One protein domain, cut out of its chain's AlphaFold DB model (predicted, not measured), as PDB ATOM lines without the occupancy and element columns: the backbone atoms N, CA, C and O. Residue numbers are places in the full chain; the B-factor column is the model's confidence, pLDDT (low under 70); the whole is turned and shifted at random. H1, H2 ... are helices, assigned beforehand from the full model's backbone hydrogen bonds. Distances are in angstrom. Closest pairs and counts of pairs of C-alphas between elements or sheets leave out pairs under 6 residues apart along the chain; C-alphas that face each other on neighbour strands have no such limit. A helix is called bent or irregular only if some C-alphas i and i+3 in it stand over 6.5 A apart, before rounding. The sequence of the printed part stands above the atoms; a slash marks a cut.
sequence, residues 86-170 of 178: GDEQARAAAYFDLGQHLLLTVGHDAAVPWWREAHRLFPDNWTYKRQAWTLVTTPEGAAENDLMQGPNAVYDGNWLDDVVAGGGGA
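AT A GLANCE: This is residues 86 to 170 of the 178 residues of the protein "Unannotated protein" of freshwater metagenome (UniProt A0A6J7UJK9). The long helix H1 lies side by side with H2 as a helical hairpin; H3 folds back along H2 as a second hairpin, and short H4 sits beyond H3. Residues 139 to 144 stick out. The printed part has 85 residues, four named helices, H1 to H4, and no named strand: all helix, compact, radius of gyration of the C-alphas 12.9 A, spans 38 by 32 by 18 A.

HOW THE PARTS SIT: Start at H1, residues 87 to 105: it touches H2, residues 108 to 121, at a shallow tilt of 9 degrees, opposite ways; their closest C-alphas, Gly 99 and Ala 111, are 4.0 A apart. H3, residues 126 to 137, touches H2 with residues 128 to 132 alone; the closest C-alphas, His 119 and Lys 129, are 6.5 A apart. H4, residues 159 to 165, is close to but not clearly touching H3, and apart from H1 and H2. Every O i to N i+4 pair is within hydrogen-bond range in H1 and H4, 8 of 10 in H2, 7 of 8 in H3.

IN THESE COORDINATES: Find C-alpha 87 at (-31.367, -19.028, -9.690); H1 runs 27.0 A from there. H2, 20.1 A, is only just irregular: C-alphas 110 and 113 are 6.9 A apart. H3 spans 15.5 A; H4, 10.0 A, ends at (-44.848, -28.859, -27.217).

THE WHOLE: The farthest C-alphas, Gly 86 and Gly 141, are 39.2 A apart. The H3 to H4 link is long, 21 residues. The printed part has no cut, and no printed residue is under 70 in pLDDT.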
ATOM      1  N   GLY A  86     -33.468 -16.165 -13.131       87.44
ATOM      2  CA  GLY A  86     -33.562 -16.660 -11.759       87.44
ATOM      3  C   GLY A  86     -32.432 -17.641 -11.432       87.44
ATOM      4  O   GLY A  86     -31.618 -18.002 -12.288       87.44
ATOM      5  N   ASP A  87     -32.401 -18.111 -10.185       93.44
ATOM      6  CA  ASP A  87     -31.367 -19.028  -9.690       93.44
ATOM      7  C   ASP A  87     -31.246 -20.312 -10.532       93.44
ATOM      8  O   ASP A  87     -30.149 -20.839 -10.723       93.44
ATOM      9  N   GLU A  88     -32.363 -20.830 -11.057       94.56
ATOM     10  CA  GLU A  88     -32.351 -22.012 -11.924       94.56
ATOM     11  C   GLU A  88     -31.692 -21.734 -13.273       94.56
ATOM     12  O   GLU A  88     -30.853 -22.528 -13.695       94.56
ATOM     13  N   GLN A  89     -31.989 -20.600 -13.911       94.12
ATOM     14  CA  GLN A  89     -31.374 -20.197 -15.176       94.12
ATOM     15  C   GLN A  89     -29.875 -19.923 -15.005       94.12
ATOM     16  O   GLN A  89     -29.075 -20.361 -15.831       94.12
ATOM     17  N   ALA A  90     -29.479 -19.263 -13.912       93.81
ATOM     18  CA  ALA A  90     -28.070 -19.027 -13.598       93.81
ATOM     19  C   ALA A  90     -27.306 -20.346 -13.398       93.81
ATOM     20  O   ALA A  90     -26.209 -20.539 -13.926       93.81
ATOM     21  N   ARG A  91     -27.908 -21.302 -12.683       96.88
ATOM     22  CA  ARG A  91     -27.334 -22.638 -12.496       96.88
ATOM     23  C   ARG A  91     -27.316 -23.452 -13.791       96.88
ATOM     24  O   ARG A  91     -26.345 -24.164 -14.032       96.88
ATOM     25  N   ALA A  92     -28.341 -23.334 -14.636       97.25
ATOM     26  CA  ALA A  92     -28.359 -23.951 -15.959       97.25
ATOM     27  C   ALA A  92     -27.199 -23.441 -16.826       97.25
ATOM     28  O   ALA A  92     -26.535 -24.251 -17.467       97.25
ATOM     29  N   ALA A  93     -26.910 -22.136 -16.792       96.25
ATOM     30  CA  ALA A  93     -25.763 -21.555 -17.485       96.25
ATOM     31  C   ALA A  93     -24.433 -22.130 -16.973       96.25
ATOM     32  O   ALA A  93     -23.620 -22.587 -17.770       96.25
ATOM     33  N   ALA A  94     -24.250 -22.216 -15.652       97.81
ATOM     34  CA  ALA A  94     -23.047 -22.809 -15.067       97.81
ATOM     35  C   ALA A  94     -22.855 -24.285 -15.471       97.81
ATOM     36  O   ALA A  94     -21.746 -24.695 -15.814       97.81
ATOM     37  N   TYR A  95     -23.927 -25.086 -15.470       98.38
ATOM     38  CA  TYR A  95     -23.859 -26.469 -15.953       98.38
ATOM     39  C   TYR A  95     -23.580 -26.548 -17.450       98.38
ATOM     40  O   TYR A  95     -22.809 -27.405 -17.884       98.38
ATOM     41  N   PHE A  96     -24.167 -25.649 -18.237       98.12
ATOM     42  CA  PHE A  96     -23.906 -25.598 -19.664       98.12
ATOM     43  C   PHE A  96     -22.431 -25.305 -19.953       98.12
ATOM     44  O   PHE A  96     -21.807 -26.040 -20.720       98.12
ATOM     45  N   ASP A  97     -21.855 -24.310 -19.279       98.19
ATOM     46  CA  ASP A  97     -20.448 -23.929 -19.418       98.19
ATOM     47  C   ASP A  97     -19.490 -25.021 -18.937       98.19
ATOM     48  O   ASP A  97     -18.470 -25.273 -19.582       98.19
ATOM     49  N   LEU A  98     -19.835 -25.743 -17.867       98.44
ATOM     50  CA  LEU A  98     -19.079 -26.923 -17.445       98.44
ATOM     51  C   LEU A  98     -19.101 -28.020 -18.521       98.44
ATOM     52  O   LEU A  98     -18.062 -28.608 -18.820       98.44
ATOM     53  N   GLY A  99     -20.256 -28.261 -19.148       98.19
ATOM     54  CA  GLY A  99     -20.366 -29.166 -20.291       98.19
ATOM     55  C   GLY A  99     -19.505 -28.713 -21.475       98.19
ATOM     56  O   GLY A  99     -18.766 -29.520 -22.035       98.19
ATOM     57  N   GLN A 100     -19.510 -27.417 -21.811       98.12
ATOM     58  CA  GLN A 100     -18.639 -26.862 -22.858       98.12
ATOM     59  C   GLN A 100     -17.152 -27.069 -22.537       98.12
ATOM     60  O   GLN A 100     -16.378 -27.479 -23.401       98.12
ATOM     61  N   HIS A 101     -16.747 -26.831 -21.289       98.44
ATOM     62  CA  HIS A 101     -15.373 -27.049 -20.850       98.44
ATOM     63  C   HIS A 101     -14.955 -28.520 -20.977       98.44
ATOM     64  O   HIS A 101     -13.876 -28.818 -21.496       98.44
ATOM     65  N   LEU A 102     -15.809 -29.451 -20.544       98.50
ATOM     66  CA  LEU A 102     -15.529 -30.886 -20.607       98.50
ATOM     67  C   LEU A 102     -15.534 -31.423 -22.035       98.50
ATOM     68  O   LEU A 102     -14.693 -32.262 -22.347       98.50
ATOM     69  N   LEU A 103     -16.388 -30.899 -22.919       97.44
ATOM     70  CA  LEU A 103     -16.345 -31.220 -24.348       97.44
ATOM     71  C   LEU A 103     -14.945 -30.962 -24.922       97.44
ATOM     72  O   LEU A 103     -14.414 -31.801 -25.644       97.44
ATOM     73  N   LEU A 104     -14.360 -29.807 -24.593       97.44
ATOM     74  CA  LEU A 104     -13.074 -29.367 -25.137       97.44
ATOM     75  C   LEU A 104     -11.865 -30.058 -24.495       97.44
ATOM     76  O   LEU A 104     -10.832 -30.200 -25.144       97.44
ATOM     77  N   THR A 105     -11.961 -30.444 -23.222       98.38
ATOM     78  CA  THR A 105     -10.812 -30.938 -22.438       98.38
ATOM     79  C   THR A 105     -10.805 -32.445 -22.209       98.38
ATOM     80  O   THR A 105      -9.743 -33.012 -21.959       98.38
ATOM     81  N   VAL A 106     -11.965 -33.099 -22.292       98.06
ATOM     82  CA  VAL A 106     -12.133 -34.529 -21.997       98.06
ATOM     83  C   VAL A 106     -12.833 -35.243 -23.150       98.06
ATOM     84  O   VAL A 106     -12.352 -36.274 -23.614       98.06
ATOM     85  N   GLY A 107     -13.948 -34.698 -23.629       96.25
ATOM     86  CA  GLY A 107     -14.728 -35.250 -24.730       96.25
ATOM     87  C   GLY A 107     -16.235 -35.162 -24.501       96.25
ATOM     88  O   GLY A 107     -16.712 -34.809 -23.420       96.25
ATOM     89  N   HIS A 108     -16.993 -35.502 -25.543       95.38
ATOM     90  CA  HIS A 108     -18.447 -35.340 -25.582       95.38
ATOM     91  C   HIS A 108     -19.180 -36.095 -24.458       95.38
ATOM     92  O   HIS A 108     -20.055 -35.525 -23.807       95.38
ATOM     93  N   ASP A 109     -18.785 -37.333 -24.157       96.75
ATOM     94  CA  ASP A 109     -19.447 -38.149 -23.127       96.75
ATOM     95  C   ASP A 109     -19.353 -37.537 -21.723       96.75
ATOM     96  O   ASP A 109     -20.285 -37.658 -20.928       96.75
ATOM     97  N   ALA A 110     -18.262 -36.825 -21.422       98.19
ATOM     98  CA  ALA A 110     -18.102 -36.118 -20.154       98.19
ATOM     99  C   ALA A 110     -18.984 -34.860 -20.066       98.19
ATOM    100  O   ALA A 110     -19.347 -34.443 -18.965       98.19
ATOM    101  N   ALA A 111     -19.347 -34.262 -21.204       98.31
ATOM    102  CA  ALA A 111     -20.196 -33.075 -21.272       98.31
ATOM    103  C   ALA A 111     -21.690 -33.399 -21.098       98.31
ATOM    104  O   ALA A 111     -22.423 -32.630 -20.468       98.31
ATOM    105  N   VAL A 112     -22.138 -34.549 -21.617       98.31
ATOM    106  CA  VAL A 112     -23.559 -34.937 -21.694       98.31
ATOM    107  C   VAL A 112     -24.316 -34.822 -20.362       98.31
ATOM    108  O   VAL A 112     -25.398 -34.227 -20.371       98.31
ATOM    109  N   PRO A 113     -23.817 -35.325 -19.211       98.44
ATOM    110  CA  PRO A 113     -24.556 -35.231 -17.949       98.44
ATOM    111  C   PRO A 113     -24.850 -33.785 -17.533       98.44
ATOM    112  O   PRO A 113     -25.930 -33.493 -17.029       98.44
ATOM    113  N   TRP A 114     -23.919 -32.864 -17.794       98.50
ATOM    114  CA  TRP A 114     -24.062 -31.457 -17.425       98.50
ATOM    115  C   TRP A 114     -25.008 -30.708 -18.354       98.50
ATOM    116  O   TRP A 114     -25.831 -29.919 -17.896       98.50
ATOM    117  N   TRP A 115     -24.970 -31.006 -19.653       98.44
ATOM    118  CA  TRP A 115     -25.952 -30.455 -20.582       98.44
ATOM    119  C   TRP A 115     -27.369 -30.965 -20.310       98.44
ATOM    120  O   TRP A 115     -28.307 -30.177 -20.409       98.44
ATOM    121  N   ARG A 116     -27.540 -32.221 -19.874       98.31
ATOM    122  CA  ARG A 116     -28.846 -32.727 -19.412       98.31
ATOM    123  C   ARG A 116     -29.369 -31.943 -18.205       98.31
ATOM    124  O   ARG A 116     -30.538 -31.565 -18.194       98.31
ATOM    125  N   GLU A 117     -28.521 -31.628 -17.225       98.31
ATOM    126  CA  GLU A 117     -28.926 -30.771 -16.098       98.31
ATOM    127  C   GLU A 117     -29.265 -29.342 -16.538       98.31
ATOM    128  O   GLU A 117     -30.242 -28.766 -16.053       98.31
ATOM    129  N   ALA A 118     -28.520 -28.782 -17.496       97.94
ATOM    130  CA  ALA A 118     -28.843 -27.481 -18.076       97.94
ATOM    131  C   ALA A 118     -30.215 -27.494 -18.777       97.94
ATOM    132  O   ALA A 118     -31.015 -26.583 -18.567       97.94
ATOM    133  N   HIS A 119     -30.524 -28.541 -19.554       97.00
ATOM    134  CA  HIS A 119     -31.832 -28.708 -20.204       97.00
ATOM    135  C   HIS A 119     -32.959 -28.881 -19.184       97.00
ATOM    136  O   HIS A 119     -34.034 -28.320 -19.370       97.00
ATOM    137  N   ARG A 120     -32.719 -29.625 -18.098       96.81
ATOM    138  CA  ARG A 120     -33.708 -29.839 -17.033       96.81
ATOM    139  C   ARG A 120     -34.039 -28.546 -16.285       96.81
ATOM    140  O   ARG A 120     -35.197 -28.329 -15.944       96.81
ATOM    141  N   LEU A 121     -33.035 -27.715 -16.003       96.62
ATOM    142  CA  LEU A 121     -33.204 -26.463 -15.257       96.62
ATOM    143  C   LEU A 121     -33.707 -25.302 -16.115       96.62
ATOM    144  O   LEU A 121     -34.361 -24.406 -15.591       96.62
ATOM    145  N   PHE A 122     -33.399 -25.296 -17.412       94.44
ATOM    146  CA  PHE A 122     -33.878 -24.265 -18.325       94.44
ATOM    147  C   PHE A 122     -34.387 -24.883 -19.638       94.44
ATOM    148  O   PHE A 122     -33.754 -24.731 -20.688       94.44
ATOM    149  N   PRO A 123     -35.545 -25.570 -19.601       92.81
ATOM    150  CA  PRO A 123     -36.067 -26.322 -20.745       92.81
ATOM    151  C   PRO A 123     -36.399 -25.443 -21.955       92.81
ATOM    152  O   PRO A 123     -36.331 -25.921 -23.086       92.81
ATOM    153  N   ASP A 124     -36.688 -24.160 -21.743       90.06
ATOM    154  CA  ASP A 124     -37.009 -23.217 -22.819       90.06
ATOM    155  C   ASP A 124     -35.758 -22.610 -23.484       90.06
ATOM    156  O   ASP A 124     -35.862 -21.865 -24.463       90.06
ATOM    157  N   ASN A 125     -34.549 -22.919 -22.991       91.31
ATOM    158  CA  ASN A 125     -33.315 -22.412 -23.584       91.31
ATOM    159  C   ASN A 125     -32.895 -23.237 -24.806       91.31
ATOM    160  O   ASN A 125     -32.100 -24.181 -24.741       91.31
ATOM    161  N   TRP A 126     -33.407 -22.822 -25.962       91.50
ATOM    162  CA  TRP A 126     -33.100 -23.431 -27.251       91.50
ATOM    163  C   TRP A 126     -31.616 -23.435 -27.598       91.50
ATOM    164  O   TRP A 126     -31.161 -24.372 -28.244       91.50
ATOM    165  N   THR A 127     -30.840 -22.435 -27.180       91.19
ATOM    166  CA  THR A 127     -29.405 -22.387 -27.501       91.19
ATOM    167  C   THR A 127     -28.691 -23.607 -26.924       91.19
ATOM    168  O   THR A 127     -27.962 -24.291 -27.643       91.19
ATOM    169  N   TYR A 128     -28.985 -23.949 -25.666       94.88
ATOM    170  CA  TYR A 128     -28.373 -25.095 -24.993       94.88
ATOM    171  C   TYR A 128     -28.799 -26.424 -25.611       94.88
ATOM    172  O   TYR A 128     -27.967 -27.305 -25.842       94.88
ATOM    173  N   LYS A 129     -30.093 -26.567 -25.912       95.81
ATOM    174  CA  LYS A 129     -30.644 -27.765 -26.555       95.81
ATOM    175  C   LYS A 129     -30.052 -27.989 -27.937       95.81
ATOM    176  O   LYS A 129     -29.473 -29.036 -28.203       95.81
ATOM    177  N   ARG A 130     -30.112 -26.974 -28.798       95.12
ATOM    178  CA  ARG A 130     -29.657 -27.060 -30.188       95.12
ATOM    179  C   ARG A 130     -28.174 -27.360 -30.296       95.12
ATOM    180  O   ARG A 130     -27.807 -28.174 -31.137       95.12
ATOM    181  N   GLN A 131     -27.330 -26.729 -29.478       94.38
ATOM    182  CA  GLN A 131     -25.891 -26.996 -29.499       94.38
ATOM    183  C   GLN A 131     -25.601 -28.455 -29.126       94.38
ATOM    184  O   GLN A 131     -24.875 -29.132 -29.849       94.38
ATOM    185  N   ALA A 132     -26.237 -28.963 -28.067       95.81
ATOM    186  CA  ALA A 132     -26.084 -30.348 -27.634       95.81
ATOM    187  C   ALA A 132     -26.625 -31.352 -28.671       95.81
ATOM    188  O   ALA A 132     -25.931 -32.298 -29.041       95.81
ATOM    189  N   TRP A 133     -27.831 -31.126 -29.204       97.06
ATOM    190  CA  TRP A 133     -28.435 -31.991 -30.223       97.06
ATOM    191  C   TRP A 133     -27.622 -32.024 -31.518       97.06
ATOM    192  O   TRP A 133     -27.407 -33.092 -32.075       97.06
ATOM    193  N   THR A 134     -27.118 -30.873 -31.969       95.38
ATOM    194  CA  THR A 134     -26.292 -30.753 -33.186       95.38
ATOM    195  C   THR A 134     -25.089 -31.692 -33.132       95.38
ATOM    196  O   THR A 134     -24.809 -32.368 -34.116       95.38
ATOM    197  N   LEU A 135     -24.419 -31.787 -31.980       93.31
ATOM    198  CA  LEU A 135     -23.233 -32.632 -31.817       93.31
ATOM    199  C   LEU A 135     -23.535 -34.132 -31.920       93.31
ATOM    200  O   LEU A 135     -22.670 -34.885 -32.352       93.31
ATOM    201  N   VAL A 136     -24.744 -34.567 -31.552       94.88
ATOM    202  CA  VAL A 136     -25.133 -35.989 -31.606       94.88
ATOM    203  C   VAL A 136     -25.869 -36.370 -32.881       94.88
ATOM    204  O   VAL A 136     -25.892 -37.546 -33.236       94.88
ATOM    205  N   THR A 137     -26.498 -35.408 -33.560       94.88
ATOM    206  CA  THR A 137     -27.205 -35.669 -34.818       94.88
ATOM    207  C   THR A 137     -26.335 -35.444 -36.046       94.88
ATOM    208  O   THR A 137     -26.704 -35.919 -37.114       94.88
ATOM    209  N   THR A 138     -25.192 -34.757 -35.927       94.12
ATOM    210  CA  THR A 138     -24.185 -34.720 -36.996       94.12
ATOM    211  C   THR A 138     -23.509 -36.086 -37.113       94.12
ATOM    212  O   THR A 138     -22.860 -36.513 -36.157       94.12
ATOM    213  N   PRO A 139     -23.599 -36.766 -38.270       90.12
ATOM    214  CA  PRO A 139     -22.860 -38.002 -38.491       90.12
ATOM    215  C   PRO A 139     -21.346 -37.777 -38.419       90.12
ATOM    216  O   PRO A 139     -20.839 -36.741 -38.855       90.12
ATOM    217  N   GLU A 140     -20.611 -38.773 -37.931       87.81
ATOM    218  CA  GLU A 140     -19.150 -38.733 -37.934       87.81
ATOM    219  C   GLU A 140     -18.616 -38.543 -39.366       87.81
ATOM    220  O   GLU A 140     -19.040 -39.219 -40.305       87.81
ATOM    221  N   GLY A 141     -17.704 -37.583 -39.544       88.50
ATOM    222  CA  GLY A 141     -17.126 -37.246 -40.849       88.50
ATOM    223  C   GLY A 141     -18.012 -36.387 -41.761       88.50
ATOM    224  O   GLY A 141     -17.602 -36.093 -42.885       88.50
ATOM    225  N   ALA A 142     -19.195 -35.955 -41.313       90.56
ATOM    226  CA  ALA A 142     -20.007 -35.013 -42.074       90.56
ATOM    227  C   ALA A 142     -19.307 -33.646 -42.186       90.56
ATOM    228  O   ALA A 142     -18.824 -33.094 -41.200       90.56
ATOM    229  N   ALA A 143     -19.280 -33.089 -43.401       90.44
ATOM    230  CA  ALA A 143     -18.723 -31.759 -43.650       90.44
ATOM    231  C   ALA A 143     -19.617 -30.631 -43.098       90.44
ATOM    232  O   ALA A 143     -19.127 -29.541 -42.816       90.44
ATOM    233  N   GLU A 144     -20.917 -30.896 -42.940       90.19
ATOM    234  CA  GLU A 144     -21.924 -29.940 -42.478       90.19
ATOM    235  C   GLU A 144     -22.928 -30.625 -41.533       90.19
ATOM    236  O   GLU A 144     -23.161 -31.834 -41.616       90.19
ATOM    237  N   ASN A 145     -23.539 -29.850 -40.631       88.50
ATOM    238  CA  ASN A 145     -24.695 -30.288 -39.847       88.50
ATOM    239  C   ASN A 145     -25.979 -29.990 -40.642       88.50
ATOM    240  O   ASN A 145     -26.137 -28.892 -41.169       88.50
ATOM    241  N   ASP A 146     -26.905 -30.950 -40.702       86.12
ATOM    242  CA  ASP A 146     -28.173 -30.812 -41.437       86.12
ATOM    243  C   ASP A 146     -29.162 -29.808 -40.809       86.12
ATOM    244  O   ASP A 146     -30.145 -29.418 -41.435       86.12
ATOM    245  N   LEU A 147     -28.893 -29.383 -39.574       87.00
ATOM    246  CA  LEU A 147     -29.668 -28.505 -38.696       87.00
ATOM    247  C   LEU A 147     -31.077 -29.019 -38.380       87.00
ATOM    248  O   LEU A 147     -31.891 -28.270 -37.839       87.00
ATOM    249  N   MET A 148     -31.352 -30.295 -38.663       89.81
ATOM    250  CA  MET A 148     -32.651 -30.935 -38.448       89.81
ATOM    251  C   MET A 148     -32.844 -31.337 -36.989       89.81
ATOM    252  O   MET A 148     -33.974 -31.341 -36.503       89.81
ATOM    253  N   GLN A 149     -31.740 -31.657 -36.293       94.44
ATOM    254  CA  GLN A 149     -31.705 -31.895 -34.842       94.44
ATOM    255  C   GLN A 149     -32.804 -32.873 -34.403       94.44
ATOM    256  O   GLN A 149     -33.598 -32.581 -33.508       94.44
ATOM    257  N   GLY A 150     -32.889 -34.003 -35.114       94.94
ATOM    258  CA  GLY A 150     -33.926 -35.016 -34.938       94.94
ATOM    259  C   GLY A 150     -33.781 -35.860 -33.660       94.94
ATOM    260  O   GLY A 150     -32.868 -35.645 -32.857       94.94
ATOM    261  N   PRO A 151     -34.688 -36.836 -33.460       96.00
ATOM    262  CA  PRO A 151     -34.621 -37.763 -32.334       96.00
ATOM    263  C   PRO A 151     -33.265 -38.466 -32.252       96.00
ATOM    264  O   PRO A 151     -32.719 -38.903 -33.265       96.00
ATOM    265  N   ASN A 152     -32.745 -38.599 -31.037       94.69
ATOM    266  CA  ASN A 152     -31.469 -39.241 -30.749       94.69
ATOM    267  C   ASN A 152     -31.561 -40.001 -29.412       94.69
ATOM    268  O   ASN A 152     -32.533 -39.852 -28.678       94.69
ATOM    269  N   ALA A 153     -30.567 -40.834 -29.107       95.94
ATOM    270  CA  ALA A 153     -30.552 -41.649 -27.885       95.94
ATOM    271  C   ALA A 153     -29.883 -40.955 -26.678       95.94
ATOM    272  O   ALA A 153     -29.787 -41.546 -25.603       95.94
ATOM    273  N   VAL A 154     -29.363 -39.736 -26.859       96.94
ATOM    274  CA  VAL A 154     -28.490 -39.065 -25.883       96.94
ATOM    275  C   VAL A 154     -29.237 -38.006 -25.081       96.94
ATOM    276  O   VAL A 154     -29.041 -37.916 -23.871       96.94
ATOM    277  N   TYR A 155     -30.095 -37.216 -25.709       96.88
ATOM    278  CA  TYR A 155     -30.868 -36.177 -25.037       96.88
ATOM    279  C   TYR A 155     -32.353 -36.474 -25.124       96.88
ATOM    280  O   TYR A 155     -32.834 -36.998 -26.129       96.88
ATOM    281  N   ASP A 156     -33.068 -36.080 -24.077       93.81
ATOM    282  CA  ASP A 156     -34.517 -36.011 -24.128       93.81
ATOM    283  C   ASP A 156     -34.934 -34.869 -25.061       93.81
ATOM    284  O   ASP A 156     -34.324 -33.793 -25.077       93.81
ATOM    285  N   GLY A 157     -35.984 -35.114 -25.839       94.12
ATOM    286  CA  GLY A 157     -36.489 -34.143 -26.801       94.12
ATOM    287  C   GLY A 157     -35.652 -34.034 -28.074       94.12
ATOM    288  O   GLY A 157     -34.656 -34.725 -28.296       94.12
ATOM    289  N   ASN A 158     -36.142 -33.199 -28.976       96.19
ATOM    290  CA  ASN A 158     -35.522 -32.842 -30.250       96.19
ATOM    291  C   ASN A 158     -36.281 -31.643 -30.827       96.19
ATOM    292  O   ASN A 158     -37.329 -31.270 -30.300       96.19
ATOM    293  N   TRP A 159     -35.800 -31.066 -31.930       96.19
ATOM    294  CA  TRP A 159     -36.360 -29.809 -32.429       96.19
ATOM    295  C   TRP A 159     -37.875 -29.863 -32.652       96.19
ATOM    296  O   TRP A 159     -38.598 -29.033 -32.109       96.19
ATOM    297  N   LEU A 160     -38.372 -30.848 -33.408       97.12
ATOM    298  CA  LEU A 160     -39.784 -30.879 -33.796       97.12
ATOM    299  C   LEU A 160     -40.710 -31.084 -32.597       97.12
ATOM    300  O   LEU A 160     -41.698 -30.365 -32.462       97.12
ATOM    301  N   ASP A 161     -40.409 -32.069 -31.754       96.94
ATOM    302  CA  ASP A 161     -41.312 -32.421 -30.659       96.94
ATOM    303  C   ASP A 161     -41.358 -31.295 -29.616       96.94
ATOM    304  O   ASP A 161     -42.441 -30.924 -29.162       96.94
ATOM    305  N   ASP A 162     -40.212 -30.677 -29.315       96.56
ATOM    306  CA  ASP A 162     -40.130 -29.562 -28.372       96.56
ATOM    307  C   ASP A 162     -40.770 -28.283 -28.942       96.56
ATOM    308  O   ASP A 162     -41.413 -27.542 -28.199       96.56
ATOM    309  N   VAL A 163     -40.657 -28.017 -30.255       96.19
ATOM    310  CA  VAL A 163     -41.324 -26.866 -30.895       96.19
ATOM    311  C   VAL A 163     -42.835 -27.033 -30.809       96.19
ATOM    312  O   VAL A 163     -43.536 -26.103 -30.411       96.19
ATOM    313  N   VAL A 164     -43.347 -28.220 -31.139       96.62
ATOM    314  CA  VAL A 164     -44.783 -28.511 -31.050       96.62
ATOM    315  C   VAL A 164     -45.264 -28.398 -29.601       96.62
ATOM    316  O   VAL A 164     -46.274 -27.740 -29.350       96.62
ATOM    317  N   ALA A 165     -44.524 -28.960 -28.640       95.94
ATOM    318  CA  ALA A 165     -44.848 -28.859 -27.217       95.94
ATOM    319  C   ALA A 165     -44.839 -27.404 -26.708       95.94
ATOM    320  O   ALA A 165     -45.695 -27.029 -25.907       95.94
ATOM    321  N   GLY A 166     -43.931 -26.567 -27.221       93.56
ATOM    322  CA  GLY A 166     -43.839 -25.131 -26.928       93.56
ATOM    323  C   GLY A 166     -44.928 -24.266 -27.581       93.56
ATOM    324  O   GLY A 166     -44.964 -23.052 -27.376       93.56
ATOM    325  N   GLY A 167     -45.846 -24.867 -28.348       95.12
ATOM    326  CA  GLY A 167     -46.948 -24.172 -29.017       95.12
ATOM    327  C   GLY A 167     -46.685 -23.808 -30.479       95.12
ATOM    328  O   GLY A 167     -47.337 -22.901 -30.999       95.12
ATOM    329  N   GLY A 168     -45.772 -24.530 -31.130       96.06
ATOM    330  CA  GLY A 168     -45.505 -24.474 -32.565       96.06
ATOM    331  C   GLY A 168     -44.460 -23.435 -32.967       96.06
ATOM    332  O   GLY A 168     -44.014 -22.609 -32.165       96.06
ATOM    333  N   GLY A 169     -44.087 -23.456 -34.248       94.56
ATOM    334  CA  GLY A 169     -43.077 -22.552 -34.812       94.56
ATOM    335  C   GLY A 169     -43.382 -21.068 -34.583       94.56
ATOM    336  O   GLY A 169     -42.466 -20.277 -34.363       94.56
ATOM    337  N   ALA A 170     -44.663 -20.696 -34.514       94.38
ATOM    338  CA  ALA A 170     -45.117 -19.343 -34.189       94.38
ATOM    339  C   ALA A 170     -44.545 -18.791 -32.865       94.38
ATOM    340  O   ALA A 170     -44.384 -17.585 -32.730       94.38
TER     341      ALA A 170